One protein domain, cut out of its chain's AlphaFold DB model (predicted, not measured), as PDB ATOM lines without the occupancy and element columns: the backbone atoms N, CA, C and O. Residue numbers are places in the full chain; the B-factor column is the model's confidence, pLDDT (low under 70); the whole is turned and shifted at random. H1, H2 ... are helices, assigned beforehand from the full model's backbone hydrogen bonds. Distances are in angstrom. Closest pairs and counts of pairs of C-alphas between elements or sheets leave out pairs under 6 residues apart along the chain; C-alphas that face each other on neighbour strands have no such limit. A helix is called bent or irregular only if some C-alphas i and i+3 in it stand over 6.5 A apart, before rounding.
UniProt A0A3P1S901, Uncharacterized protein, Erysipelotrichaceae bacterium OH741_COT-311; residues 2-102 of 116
ATOM      1  N   ILE A   2      -9.337   3.351  75.800       94.12
ATOM      2  CA  ILE A   2      -9.631   4.777  76.108       94.12
ATOM      3  C   ILE A   2     -11.073   5.177  75.755       94.12
ATOM      4  O   ILE A   2     -11.757   5.764  76.587       94.12
ATOM      5  N   ASP A   3     -11.548   4.828  74.556       94.25
ATOM      6  CA  ASP A   3     -12.906   5.184  74.119       94.25
ATOM      7  C   ASP A   3     -13.997   4.464  74.935       94.25
ATOM      8  O   ASP A   3     -15.041   5.041  75.226       94.25
ATOM      9  N   GLU A   4     -13.741   3.221  75.355       94.69
ATOM     10  CA  GLU A   4     -14.653   2.434  76.203       94.69
ATOM     11  C   GLU A   4     -14.773   3.066  77.597       94.69
ATOM     12  O   GLU A   4     -15.877   3.304  78.087       94.69
ATOM     13  N   LEU A   5     -13.638   3.436  78.193       96.06
ATOM     14  CA  LEU A   5     -13.578   4.150  79.467       96.06
ATOM     15  C   LEU A   5     -14.230   5.538  79.377       96.06
ATOM     16  O   LEU A   5     -14.931   5.959  80.297       96.06
ATOM     17  N   ALA A   6     -14.060   6.247  78.258       95.44
ATOM     18  CA  ALA A   6     -14.679   7.553  78.051       95.44
ATOM     19  C   ALA A   6     -16.212   7.455  78.001       95.44
ATOM     20  O   ALA A   6     -16.903   8.318  78.547       95.44
ATOM     21  N   CYS A   7     -16.762   6.378  77.429       95.62
ATOM     22  CA  CYS A   7     -18.197   6.104  77.498       95.62
ATOM     23  C   CYS A   7     -18.683   5.962  78.949       95.62
ATOM     24  O   CYS A   7     -19.755   6.476  79.271       95.62
ATOM     25  N   LYS A   8     -17.881   5.360  79.842       95.62
ATOM     26  CA  LYS A   8     -18.225   5.184  81.266       95.62
ATOM     27  C   LYS A   8     -18.215   6.478  82.083       95.62
ATOM     28  O   LYS A   8     -18.886   6.548  83.108       95.62
ATOM     29  N   ILE A   9     -17.552   7.539  81.615       92.81
ATOM     30  CA  ILE A   9     -17.721   8.884  82.196       92.81
ATOM     31  C   ILE A   9     -19.151   9.395  81.961       92.81
ATOM     32  O   ILE A   9     -19.765   9.979  82.852       92.81
ATOM     33  N   MET A  10     -19.692   9.184  80.756       91.88
ATOM     34  CA  MET A  10     -21.024   9.673  80.379       91.88
ATOM     35  C   MET A  10     -22.147   8.760  80.875       91.88
ATOM     36  O   MET A  10     -23.225   9.236  81.227       91.88
ATOM     37  N   GLN A  11     -21.903   7.451  80.871       94.19
ATOM     38  CA  GLN A  11     -22.842   6.412  81.279       94.19
ATOM     39  C   GLN A  11     -22.126   5.459  82.241       94.19
ATOM     40  O   GLN A  11     -21.567   4.457  81.798       94.19
ATOM     41  N   PRO A  12     -22.097   5.792  83.545       93.69
ATOM     42  CA  PRO A  12     -21.354   5.017  84.529       93.69
ATOM     43  C   PRO A  12     -21.853   3.577  84.631       93.69
ATOM     44  O   PRO A  12     -23.051   3.341  84.786       93.69
ATOM     45  N   ASP A  13     -20.912   2.643  84.574       95.88
ATOM     46  CA  ASP A  13     -21.119   1.199  84.678       95.88
ATOM     47  C   ASP A  13     -19.946   0.572  85.449       95.88
ATOM     48  O   ASP A  13     -18.908   1.216  85.633       95.88
ATOM     49  N   MET A  14     -20.109  -0.670  85.899       96.00
ATOM     50  CA  MET A  14     -19.087  -1.425  86.624       96.00
ATOM     51  C   MET A  14     -17.757  -1.413  85.872       96.00
ATOM     52  O   MET A  14     -17.721  -1.613  84.655       96.00
ATOM     53  N   ILE A  15     -16.660  -1.200  86.596       97.62
ATOM     54  CA  ILE A  15     -15.316  -1.268  86.020       97.62
ATOM     55  C   ILE A  15     -14.881  -2.733  85.961       97.62
ATOM     56  O   ILE A  15     -15.010  -3.467  86.939       97.62
ATOM     57  N   LEU A  16     -14.399  -3.171  84.801       97.56
ATOM     58  CA  LEU A  16     -13.855  -4.511  84.590       97.56
ATOM     59  C   LEU A  16     -12.406  -4.587  85.082       97.56
ATOM     60  O   LEU A  16     -11.732  -3.569  85.235       97.56
ATOM     61  N   ASP A  17     -11.901  -5.793  85.320       97.69
ATOM     62  CA  ASP A  17     -10.546  -5.962  85.854       97.69
ATOM     63  C   ASP A  17      -9.475  -5.486  84.862       97.69
ATOM     64  O   ASP A  17      -8.527  -4.814  85.265       97.69
ATOM     65  N   GLU A  18      -9.656  -5.736  83.562       97.50
ATOM     66  CA  GLU A  18      -8.727  -5.271  82.521       97.50
ATOM     67  C   GLU A  18      -8.750  -3.740  82.371       97.50
ATOM     68  O   GLU A  18      -7.743  -3.106  82.053       97.50
ATOM     69  N   GLU A  19      -9.909  -3.130  82.613       98.06
ATOM     70  CA  GLU A  19     -10.073  -1.678  82.624       98.06
ATOM     71  C   GLU A  19      -9.381  -1.057  83.835       98.06
ATOM     72  O   GLU A  19      -8.690  -0.046  83.697       98.06
ATOM     73  N   LEU A  20      -9.525  -1.671  85.012       98.25
ATOM     74  CA  LEU A  20      -8.831  -1.236  86.214       98.25
ATOM     75  C   LEU A  20      -7.315  -1.356  86.053       98.25
ATOM     76  O   LEU A  20      -6.599  -0.421  86.403       98.25
ATOM     77  N   GLU A  21      -6.816  -2.466  85.508       97.75
ATOM     78  CA  GLU A  21      -5.388  -2.643  85.225       97.75
ATOM     79  C   GLU A  21      -4.878  -1.519  84.316       97.75
ATOM     80  O   GLU A  21      -3.921  -0.824  84.669       97.75
ATOM     81  N   PHE A  22      -5.600  -1.231  83.229       98.19
ATOM     82  CA  PHE A  22      -5.280  -0.109  82.352       98.19
ATOM     83  C   PHE A  22      -5.287   1.235  83.096       98.19
ATOM     84  O   PHE A  22      -4.386   2.056  82.901       98.19
ATOM     85  N   MET A  23      -6.275   1.482  83.960       98.31
ATOM     86  CA  MET A  23      -6.340   2.707  84.761       98.31
ATOM     87  C   MET A  23      -5.135   2.841  85.699       98.31
ATOM     88  O   MET A  23      -4.558   3.925  85.801       98.31
ATOM     89  N   MET A  24      -4.720   1.751  86.347       97.94
ATOM     90  CA  MET A  24      -3.580   1.732  87.267       97.94
ATOM     91  C   MET A  24      -2.253   1.969  86.540       97.94
ATOM     92  O   MET A  24      -1.438   2.767  87.005       97.94
ATOM     93  N   GLU A  25      -2.050   1.360  85.371       96.69
ATOM     94  CA  GLU A  25      -0.862   1.586  84.536       96.69
ATOM     95  C   GLU A  25      -0.765   3.032  84.024       96.69
ATOM     96  O   GLU A  25       0.330   3.578  83.868       96.69
ATOM     97  N   ASN A  26      -1.911   3.684  83.808       97.44
ATOM     98  CA  ASN A  26      -2.003   5.033  83.248       97.44
ATOM     99  C   ASN A  26      -2.257   6.128  84.299       97.44
ATOM    100  O   ASN A  26      -2.492   7.284  83.941       97.44
ATOM    101  N   ILE A  27      -2.137   5.814  85.593       96.81
ATOM    102  CA  ILE A  27      -2.398   6.751  86.699       96.81
ATOM    103  C   ILE A  27      -1.570   8.044  86.614       96.81
ATOM    104  O   ILE A  27      -2.037   9.111  86.996       96.81
ATOM    105  N   GLY A  28      -0.345   7.964  86.085       96.44
ATOM    106  CA  GLY A  28       0.563   9.098  85.889       96.44
ATOM    107  C   GLY A  28       0.801   9.453  84.422       96.44
ATOM    108  O   GLY A  28       1.886   9.933  84.087       96.44
ATOM    109  N   HIS A  29      -0.159   9.176  83.534       98.00
ATOM    110  CA  HIS A  29      -0.018   9.438  82.102       98.00
ATOM    111  C   HIS A  29       0.307  10.924  81.823       98.00
ATOM    112  O   HIS A  29      -0.224  11.835  82.462       98.00
ATOM    113  N   GLU A  30       1.199  11.207  80.868       96.50
ATOM    114  CA  GLU A  30       1.662  12.588  80.632       96.50
ATOM    115  C   GLU A  30       0.591  13.476  79.986       96.50
ATOM    116  O   GLU A  30       0.514  14.666  80.287       96.50
ATOM    117  N   ASN A  31      -0.274  12.901  79.142       97.50
ATOM    118  CA  ASN A  31      -1.429  13.603  78.575       97.50
ATOM    119  C   ASN A  31      -2.503  13.872  79.652       97.50
ATOM    120  O   ASN A  31      -3.111  12.904  80.124       97.50
ATOM    121  N   PRO A  32      -2.815  15.145  79.974       96.81
ATOM    122  CA  PRO A  32      -3.796  15.486  81.003       96.81
ATOM    123  C   PRO A  32      -5.221  15.019  80.698       96.81
ATOM    124  O   PRO A  32      -5.961  14.673  81.607       96.81
ATOM    125  N   ARG A  33      -5.612  14.930  79.421       97.38
ATOM    126  CA  ARG A  33      -6.950  14.424  79.065       97.38
ATOM    127  C   ARG A  33      -7.130  12.951  79.414       97.38
ATOM    128  O   ARG A  33      -8.234  12.504  79.683       97.38
ATOM    129  N   ILE A  34      -6.039  12.187  79.379       97.75
ATOM    130  CA  ILE A  34      -6.060  10.785  79.795       97.75
ATOM    131  C   ILE A  34      -5.971  10.734  81.317       97.75
ATOM    132  O   ILE A  34      -6.798  10.110  81.960       97.75
ATOM    133  N   ARG A  35      -5.004  11.422  81.917       97.56
ATOM    134  CA  ARG A  35      -4.738  11.328  83.354       97.56
ATOM    135  C   ARG A  35      -5.840  11.943  84.227       97.56
ATOM    136  O   ARG A  35      -6.329  11.283  85.137       97.56
ATOM    137  N   ASP A  36      -6.192  13.198  83.977       97.50
ATOM    138  CA  ASP A  36      -7.069  14.008  84.824       97.50
ATOM    139  C   ASP A  36      -8.536  13.709  84.487       97.50
ATOM    140  O   ASP A  36      -9.289  13.246  85.344       97.50
ATOM    141  N   ASP A  37      -8.919  13.923  83.224       96.56
ATOM    142  CA  ASP A  37     -10.326  13.876  82.805       96.56
ATOM    143  C   ASP A  37     -10.867  12.440  82.748       96.56
ATOM    144  O   ASP A  37     -12.023  12.199  83.094       96.56
ATOM    145  N   LEU A  38     -10.034  11.487  82.312       98.12
ATOM    146  CA  LEU A  38     -10.438  10.095  82.127       98.12
ATOM    147  C   LEU A  38     -10.079   9.217  83.329       98.12
ATOM    148  O   LEU A  38     -10.979   8.751  84.018       98.12
ATOM    149  N   ILE A  39      -8.791   8.971  83.592       98.31
ATOM    150  CA  ILE A  39      -8.353   8.009  84.615       98.31
ATOM    151  C   ILE A  39      -8.767   8.476  86.012       98.31
ATOM    152  O   ILE A  39      -9.481   7.767  86.719       98.31
ATOM    153  N   TYR A  40      -8.354   9.679  86.420       98.19
ATOM    154  CA  TYR A  40      -8.697  10.196  87.742       98.19
ATOM    155  C   TYR A  40     -10.191  10.513  87.870       98.19
ATOM    156  O   TYR A  40     -10.797  10.189  88.893       98.19
ATOM    157  N   GLY A  41     -10.809  11.052  86.814       97.69
ATOM    158  CA  GLY A  41     -12.260  11.226  86.732       97.69
ATOM    159  C   GLY A  41     -13.034   9.928  86.989       97.69
ATOM    160  O   GLY A  41     -13.954   9.916  87.807       97.69
ATOM    161  N   LEU A  42     -12.623   8.817  86.370       97.88
ATOM    162  CA  LEU A  42     -13.233   7.505  86.595       97.88
ATOM    163  C   LEU A  42     -12.975   6.954  87.993       97.88
ATOM    164  O   LEU A  42     -13.873   6.323  88.537       97.88
ATOM    165  N   PHE A  43     -11.812   7.195  88.606       97.94
ATOM    166  CA  PHE A  43     -11.627   6.835  90.016       97.94
ATOM    167  C   PHE A  43     -12.635   7.570  90.901       97.94
ATOM    168  O   PHE A  43     -13.327   6.930  91.690       97.94
ATOM    169  N   CYS A  44     -12.783   8.887  90.738       96.31
ATOM    170  CA  CYS A  44     -13.758   9.675  91.493       96.31
ATOM    171  C   CYS A  44     -15.187   9.139  91.317       96.31
ATOM    172  O   CYS A  44     -15.857   8.861  92.309       96.31
ATOM    173  N   ILE A  45     -15.622   8.938  90.067       95.75
ATOM    174  CA  ILE A  45     -16.957   8.411  89.748       95.75
ATOM    175  C   ILE A  45     -17.127   6.987  90.282       95.75
ATOM    176  O   ILE A  45     -18.174   6.662  90.833       95.75
ATOM    177  N   GLY A  46     -16.115   6.136  90.128       95.62
ATOM    178  CA  GLY A  46     -16.173   4.735  90.520       95.62
ATOM    179  C   GLY A  46     -16.271   4.547  92.028       95.62
ATOM    180  O   GLY A  46     -17.025   3.688  92.478       95.62
ATOM    181  N   PHE A  47     -15.596   5.383  92.821       93.69
ATOM    182  CA  PHE A  47     -15.794   5.396  94.270       93.69
ATOM    183  C   PHE A  47     -17.143   6.015  94.668       93.69
ATOM    184  O   PHE A  47     -17.849   5.431  95.483       93.69
ATOM    185  N   GLU A  48     -17.535   7.149  94.077       92.00
ATOM    186  CA  GLU A  48     -18.805   7.828  94.394       92.00
ATOM    187  C   GLU A  48     -20.026   6.945  94.094       92.00
ATOM    188  O   GLU A  48     -20.996   6.924  94.852       92.00
ATOM    189  N   LYS A  49     -19.989   6.227  92.968       92.12
ATOM    190  CA  LYS A  49     -21.095   5.406  92.460       92.12
ATOM    191  C   LYS A  49     -20.939   3.922  92.747       92.12
ATOM    192  O   LYS A  49     -21.730   3.142  92.224       92.12
ATOM    193  N   GLU A  50     -19.964   3.543  93.566       91.75
ATOM    194  CA  GLU A  50     -19.807   2.156  93.995       91.75
ATOM    195  C   GLU A  50     -19.575   1.171  92.809       91.75
ATOM    196  O   GLU A  50     -20.091   0.057  92.781       91.75
ATOM    197  N   LEU A  51     -18.786   1.582  91.803       95.00
ATOM    198  CA  LEU A  51     -18.544   0.824  90.556       95.00
ATOM    199  C   LEU A  51     -17.353  -0.139  90.626       95.00
ATOM    200  O   LEU A  51     -17.119  -0.894  89.682       95.00
ATOM    201  N   PHE A  52     -16.592  -0.089  91.720       94.81
ATOM    202  CA  PHE A  52     -15.513  -1.030  91.999       94.81
ATOM    203  C   PHE A  52     -15.985  -2.104  92.974       94.81
ATOM    204  O   PHE A  52     -16.645  -1.802  93.976       94.81
ATOM    205  N   SER A  53     -15.597  -3.351  92.718       93.00
ATOM    206  CA  SER A  53     -15.747  -4.434  93.688       93.00
ATOM    207  C   SER A  53     -14.774  -4.269  94.862       93.00
ATOM    208  O   SER A  53     -13.809  -3.502  94.813       93.00
ATOM    209  N   LYS A  54     -15.003  -5.020  95.943       88.62
ATOM    210  CA  LYS A  54     -14.081  -5.040  97.086       88.62
ATOM    211  C   LYS A  54     -12.711  -5.578  96.677       88.62
ATOM    212  O   LYS A  54     -11.692  -5.011  97.054       88.62
ATOM    213  N   GLU A  55     -12.701  -6.647  95.891       93.44
ATOM    214  CA  GLU A  55     -11.499  -7.313  95.395       93.44
ATOM    215  C   GLU A  55     -10.669  -6.370  94.515       93.44
ATOM    216  O   GLU A  55      -9.444  -6.343  94.618       93.44
ATOM    217  N   GLN A  56     -11.335  -5.538  93.711       96.25
ATOM    218  CA  GLN A  56     -10.693  -4.497  92.914       96.25
ATOM    219  C   GLN A  56     -10.045  -3.425  93.785       96.25
ATOM    220  O   GLN A  56      -8.918  -3.016  93.527       96.25
ATOM    221  N   VAL A  57     -10.702  -2.967  94.851       95.06
ATOM    222  CA  VAL A  57     -10.069  -1.962  95.719       95.06
ATOM    223  C   VAL A  57      -8.919  -2.563  96.529       95.06
ATOM    224  O   VAL A  57      -7.879  -1.925  96.695       95.06
ATOM    225  N   GLU A  58      -9.037  -3.817  96.967       92.75
ATOM    226  CA  GLU A  58      -7.923  -4.546  97.581       92.75
ATOM    227  C   GLU A  58      -6.736  -4.693  96.613       92.75
ATOM    228  O   GLU A  58      -5.585  -4.521  97.027       92.75
ATOM    229  N   SER A  59      -6.990  -4.939  95.322       95.25
ATOM    230  CA  SER A  59      -5.939  -5.013  94.304       95.25
ATOM    231  C   SER A  59      -5.289  -3.650  94.038       95.25
ATOM    232  O   SER A  59      -4.062  -3.586  93.950       95.25
ATOM    233  N   MET A  60      -6.058  -2.551  94.029       96.44
ATOM    234  CA  MET A  60      -5.522  -1.184  93.950       96.44
ATOM    235  C   MET A  60      -4.580  -0.886  95.120       96.44
ATOM    236  O   MET A  60      -3.449  -0.447  94.912       96.44
ATOM    237  N   ILE A  61      -5.023  -1.150  96.353       95.62
ATOM    238  CA  ILE A  61      -4.234  -0.951  97.580       95.62
ATOM    239  C   ILE A  61      -2.932  -1.743  97.497       95.62
ATOM    240  O   ILE A  61      -1.854  -1.193  97.732       95.62
ATOM    241  N   LYS A  62      -3.027  -3.026  97.132       95.44
ATOM    242  CA  LYS A  62      -1.866  -3.897  96.975       95.44
ATOM    243  C   LYS A  62      -0.903  -3.352  95.926       95.44
ATOM    244  O   LYS A  62       0.284  -3.243  96.203       95.44
ATOM    245  N   TYR A  63      -1.403  -2.950  94.761       95.69
ATOM    246  CA  TYR A  63      -0.582  -2.364  93.707       95.69
ATOM    247  C   TYR A  63       0.159  -1.114  94.199       95.69
ATOM    248  O   TYR A  63       1.371  -1.004  94.011       95.69
ATOM    249  N   LEU A  64      -0.547  -0.192  94.861       96.00
ATOM    250  CA  LEU A  64       0.026   1.054  95.370       96.00
ATOM    251  C   LEU A  64       1.128   0.808  96.412       96.00
ATOM    252  O   LEU A  64       2.143   1.515  96.401       96.00
ATOM    253  N   PHE A  65       0.933  -0.180  97.293       94.19
ATOM    254  CA  PHE A  65       1.916  -0.592  98.297       94.19
ATOM    255  C   PHE A  65       3.107  -1.329  97.681       94.19
ATOM    256  O   PHE A  65       4.243  -0.894  97.869       94.19
ATOM    257  N   ASP A  66       2.868  -2.403  96.926       95.19
ATOM    258  CA  ASP A  66       3.914  -3.288  96.395       95.19
ATOM    259  C   ASP A  66       4.866  -2.539  95.448       95.19
ATOM    260  O   ASP A  66       6.070  -2.796  95.429       95.19
ATOM    261  N   HIS A  67       4.351  -1.551  94.709       93.88
ATOM    262  CA  HIS A  67       5.149  -0.720  93.804       93.88
ATOM    263  C   HIS A  67       5.712   0.544  94.462       93.88
ATOM    264  O   HIS A  67       6.331   1.358  93.774       93.88
ATOM    265  N   ASN A  68       5.502   0.739  95.771       93.81
ATOM    266  CA  ASN A  68       5.919   1.927  96.518       93.81
ATOM    267  C   ASN A  68       5.582   3.231  95.774       93.81
ATOM    268  O   ASN A  68       6.425   4.122  95.654       93.81
ATOM    269  N   ILE A  69       4.358   3.344  95.245       95.31
ATOM    270  CA  ILE A  69       3.994   4.380  94.261       95.31
ATOM    271  C   ILE A  69       4.298   5.797  94.755       95.31
ATOM    272  O   ILE A  69       4.777   6.618  93.979       95.31
ATOM    273  N   LEU A  70       4.107   6.074  96.048       94.88
ATOM    274  CA  LEU A  70       4.405   7.378  96.656       94.88
ATOM    275  C   LEU A  70       5.896   7.753  96.625       94.88
ATOM    276  O   LEU A  70       6.232   8.936  96.628       94.88
ATOM    277  N   LEU A  71       6.783   6.761  96.585       94.31
ATOM    278  CA  LEU A  71       8.237   6.923  96.572       94.31
ATOM    279  C   LEU A  71       8.860   6.571  95.215       94.31
ATOM    280  O   LEU A  71      10.084   6.610  95.084       94.31
ATOM    281  N   LYS A  72       8.041   6.247  94.203       91.31
ATOM    282  CA  LYS A  72       8.502   5.824  92.877       91.31
ATOM    283  C   LYS A  72       9.513   6.819  92.320       91.31
ATOM    284  O   LYS A  72       9.178   7.987  92.132       91.31
ATOM    285  N   ASP A  73      10.735   6.357  92.068       92.94
ATOM    286  CA  ASP A  73      11.856   7.131  91.520       92.94
ATOM    287  C   ASP A  73      12.044   8.510  92.181       92.94
ATOM    288  O   ASP A  73      12.271   9.508  91.491       92.94
ATOM    289  N   ILE A  74      11.894   8.602  93.509       91.56
ATOM    290  CA  ILE A  74      11.946   9.877  94.249       91.56
ATOM    291  C   ILE A  74      13.271  10.634  94.071       91.56
ATOM    292  O   ILE A  74      13.299  11.860  94.129       91.56
ATOM    293  N   GLU A  75      14.357   9.915  93.787       92.19
ATOM    294  CA  GLU A  75      15.670  10.499  93.498       92.19
ATOM    295  C   GLU A  75      15.737  11.165  92.114       92.19
ATOM    296  O   GLU A  75      16.635  11.962  91.837       92.19
ATOM    297  N   THR A  76      14.773  10.876  91.237       89.62
ATOM    298  CA  THR A  76      14.710  11.419  89.881       89.62
ATOM    299  C   THR A  76      13.711  12.572  89.782       89.62
ATOM    300  O   THR A  76      12.629  12.571  90.375       89.62
ATOM    301  N   LYS A  77      14.049  13.561  88.948       85.56
ATOM    302  CA  LYS A  77      13.145  14.662  88.572       85.56
ATOM    303  C   LYS A  77      12.338  14.348  87.306       85.56
ATOM    304  O   LYS A  77      11.935  15.267  86.597       85.56
ATOM    305  N   ALA A  78      12.132  13.068  86.993       92.06
ATOM    306  CA  ALA A  78      11.333  12.676  85.842       92.06
ATOM    307  C   ALA A  78       9.883  13.157  86.021       92.06
ATOM    308  O   ALA A  78       9.275  12.970  87.084       92.06
ATOM    309  N   ILE A  79       9.339  13.795  84.980       92.19
ATOM    310  CA  ILE A  79       7.971  14.327  84.989       92.19
ATOM    311  C   ILE A  79       6.990  13.181  85.222       92.19
ATOM    312  O   ILE A  79       6.203  13.246  86.162       92.19
ATOM    313  N   HIS A  80       7.107  12.101  84.448       94.19
ATOM    314  CA  HIS A  80       6.267  10.919  84.603       94.19
ATOM    315  C   HIS A  80       6.279  10.355  86.036       94.19
ATOM    316  O   HIS A  80       5.218  10.185  86.627       94.19
ATOM    317  N   SER A  81       7.450  10.152  86.655       94.50
ATOM    318  CA  SER A  81       7.516   9.648  88.038       94.50
ATOM    319  C   SER A  81       6.885  10.622  89.038       94.50
ATOM    320  O   SER A  81       6.228  10.195  89.984       94.50
ATOM    321  N   THR A  82       7.004  11.934  88.810       95.88
ATOM    322  CA  THR A  82       6.300  12.946  89.615       95.88
ATOM    323  C   THR A  82       4.786  12.819  89.475       95.88
ATOM    324  O   THR A  82       4.089  12.816  90.487       95.88
ATOM    325  N   LEU A  83       4.280  12.648  88.251       97.12
ATOM    326  CA  LEU A  83       2.855  12.450  87.990       97.12
ATOM    327  C   LEU A  83       2.330  11.174  88.652       97.12
ATOM    328  O   LEU A  83       1.316  11.233  89.340       97.12
ATOM    329  N   VAL A  84       3.041  10.051  88.517       97.00
ATOM    330  CA  VAL A  84       2.666   8.781  89.161       97.00
ATOM    331  C   VAL A  84       2.596   8.932  90.682       97.00
ATOM    332  O   VAL A  84       1.617   8.501  91.286       97.00
ATOM    333  N   ARG A  85       3.575   9.600  91.311       96.81
ATOM    334  CA  ARG A  85       3.544   9.871  92.760       96.81
ATOM    335  C   ARG A  85       2.345  10.737  93.152       96.81
ATOM    336  O   ARG A  85       1.630  10.394  94.089       96.81
ATOM    337  N   SER A  86       2.116  11.845  92.444       97.12
ATOM    338  CA  SER A  86       1.031  12.785  92.748       97.12
ATOM    339  C   SER A  86      -0.346  12.147  92.592       97.12
ATOM    340  O   SER A  86      -1.177  12.269  93.486       97.12
ATOM    341  N   TYR A  87      -0.584  11.426  91.500       98.06
ATOM    342  CA  TYR A  87      -1.873  10.783  91.253       98.06
ATOM    343  C   TYR A  87      -2.066   9.519  92.087       98.06
ATOM    344  O   TYR A  87      -3.176   9.257  92.538       98.06
ATOM    345  N   GLY A  88      -0.989   8.798  92.402       97.88
ATOM    346  CA  GLY A  88      -1.021   7.744  93.411       97.88
ATOM    347  C   GLY A  88      -1.400   8.276  94.794       97.88
ATOM    348  O   GLY A  88      -2.193   7.649  95.491       97.88
ATOM    349  N   ALA A  89      -0.907   9.456  95.186       98.00
ATOM    350  CA  ALA A  89      -1.319  10.113  96.428       98.00
ATOM    351  C   ALA A  89      -2.797  10.529  96.406       98.00
ATOM    352  O   ALA A  89      -3.495  10.363  97.407       98.00
ATOM    353  N   LEU A  90      -3.296  11.016  95.266       98.12
ATOM    354  CA  LEU A  90      -4.717  11.317  95.103       98.12
ATOM    355  C   LEU A  90      -5.581  10.053  95.193       98.12
ATOM    356  O   LEU A  90      -6.599  10.071  95.885       98.12
ATOM    357  N   LEU A  91      -5.171   8.946  94.573       97.69
ATOM    358  CA  LEU A  91      -5.885   7.674  94.688       97.69
ATOM    359  C   LEU A  91      -5.872   7.145  96.131       97.69
ATOM    360  O   LEU A  91      -6.919   6.754  96.639       97.69
ATOM    361  N   TRP A  92      -4.736   7.223  96.834       96.19
ATOM    362  CA  TRP A  92      -4.674   6.931  98.272       96.19
ATOM    363  C   TRP A  92      -5.663   7.774  99.072       96.19
ATOM    364  O   TRP A  92      -6.354   7.249  99.944       96.19
ATOM    365  N   SER A  93      -5.748   9.072  98.774       95.44
ATOM    366  CA  SER A  93      -6.675   9.967  99.464       95.44
ATOM    367  C   SER A  93      -8.136   9.596  99.210       95.44
ATOM    368  O   SER A  93      -8.914   9.593 100.159       95.44
ATOM    369  N   LEU A  94      -8.494   9.203  97.979       94.38
ATOM    370  CA  LEU A  94      -9.832   8.711  97.642       94.38
ATOM    371  C   LEU A  94     -10.154   7.429  98.411       94.38
ATOM    372  O   LEU A  94     -11.183   7.364  99.076       94.38
ATOM    373  N   ILE A  95      -9.253   6.443  98.386       93.25
ATOM    374  CA  ILE A  95      -9.428   5.178  99.111       93.25
ATOM    375  C   ILE A  95      -9.651   5.441 100.605       93.25
ATOM    376  O   ILE A  95     -10.598   4.917 101.183       93.25
ATOM    377  N   LEU A  96      -8.818   6.278 101.232       91.25
ATOM    378  CA  LEU A  96      -8.935   6.605 102.657       91.25
ATOM    379  C   LEU A  96     -10.206   7.398 102.979       91.25
ATOM    380  O   LEU A  96     -10.815   7.184 104.026       91.25
ATOM    381  N   PHE A  97     -10.603   8.312 102.095       89.44
ATOM    382  CA  PHE A  97     -11.829   9.087 102.242       89.44
ATOM    383  C   PHE A  97     -13.051   8.166 102.238       89.44
ATOM    384  O   PHE A  97     -13.819   8.168 103.200       89.44
ATOM    385  N   TYR A  98     -13.180   7.311 101.222       85.50
ATOM    386  CA  TYR A  98     -14.315   6.397 101.089       85.50
ATOM    387  C   TYR A  98     -14.280   5.224 102.087       85.50
ATOM    388  O   TYR A  98     -15.342   4.732 102.470       85.50
ATOM    389  N   ASP A  99     -13.105   4.828 102.597       83.12
ATOM    390  CA  ASP A  99     -12.993   3.904 103.741       83.12
ATOM    391  C   ASP A  99     -13.524   4.544 105.040       83.12
ATOM    392  O   ASP A  99     -14.222   3.899 105.827       83.12
ATOM    393  N   ASN A 100     -13.240   5.835 105.264       74.12
ATOM    394  CA  ASN A 100     -13.608   6.545 106.491       74.12
ATOM    395  C   ASN A 100     -15.056   7.076 106.509       74.12
ATOM    396  O   ASN A 100     -15.674   7.119 107.576       74.12
ATOM    397  N   GLU A 101     -15.620   7.467 105.364       63.19
ATOM    398  CA  GLU A 101     -16.939   8.123 105.256       63.19
ATOM    399  C   GLU A 101     -18.147   7.228 105.621       63.19
ATOM    400  O   GLU A 101     -19.284   7.685 105.584       63.19
ATOM    401  N   ASN A 102     -17.962   5.975 106.063       54.12
ATOM    402  CA  ASN A 102     -19.055   5.065 106.466       54.12
ATOM    403  C   ASN A 102     -20.167   4.893 105.405       54.12
ATOM    404  O   ASN A 102     -21.284   4.500 105.756       54.12
TER     405      ASN A 102
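AT A GLANCE: This is residues 2 to 102 of the 116 residues of an uncharacterized protein of Erysipelotrichaceae bacterium OH741_COT-311 (UniProt A0A3P1S901). Two pairs of helices lie one over the other: the long H5 and H3 run side by side the same way, and H2 and H4, loosely paired and turned at an angle to them, lie over one side of that pair. H1 packs on H3 on the same side as H2, while the link from H4 to H5 loops round at the opposite end of the longest axis. The printed part has 101 residues with five named helices, H1 to H5 in chain order, and no named strand; its class is all helix. It is compact, with a radius of gyration of the C-alphas of 13.1 A and spans of 39 by 31 by 22 A.

HOW THE PARTS SIT: Begin at the longest helix, H5, residues 79 to 100. It touches H3, residues 32 to 48, at a shallow tilt of 12 degrees, the same way; H3 touches it with residues 40 to 47 alone, and the closest C-alphas are those of Phe 47 and Tyr 98, 7.0 A apart. Look next at Leu 64 and Gly 88, where H4, residues 54 to 66, and H5 only just touch, with 3 pairs of C-alphas within 8 A; these closest C-alphas are 7.0 A apart. H5 touches H4 with residues 88 to 95 alone, and the two form a helical hairpin, opposite ways at a steep tilt of 43 degrees. With residues 56 to 60 alone, H4 only just touches H2, residues 17 to 25, through 3 pairs within 8 A, at a shallow tilt of 28 degrees, the same way; the closest C-alphas are those of Asp 17 and Gln 56, 7.2 A apart. H2 and H3 are close but not clearly touching, with the C-alphas of Met 23 and Ile 39 closest at 5.7 A. H1, residues 2 to 10, touches H3 at a steep tilt of 49 degrees, closest at the C-alphas of Ala 6 and Leu 38, 6.4 A. H1 is apart from H4 and H5. Every O i to N i+4 pair is within hydrogen-bond range in H2, H4 and H5, against 4 of 5 in H1 and 8 of 13 in H3.

IN THESE COORDINATES: Find C-alpha 79 at (7.971, 14.327, 84.989); from there H5 runs 31.4 A to C-alpha 100 at (-13.608, 6.545, 106.491). H3 spans 21.5 A from C-alpha 32 at (-3.796, 15.486, 81.003); it is neither bent nor irregular, but only just: C-alphas 37 and 40 are 6.4 A apart. H4 measures 18.1 A, H1 13.1 A and H2 12.3 A.

THE WHOLE: The two C-alphas farthest apart are those of Gln 11 and Glu 75, 40.6 A. The link from H4 to H5, residues 67 to 78, is long, and the one from H3 to H4 is tight. The printed part has no cut; residues 101 to 102 have pLDDT under 70.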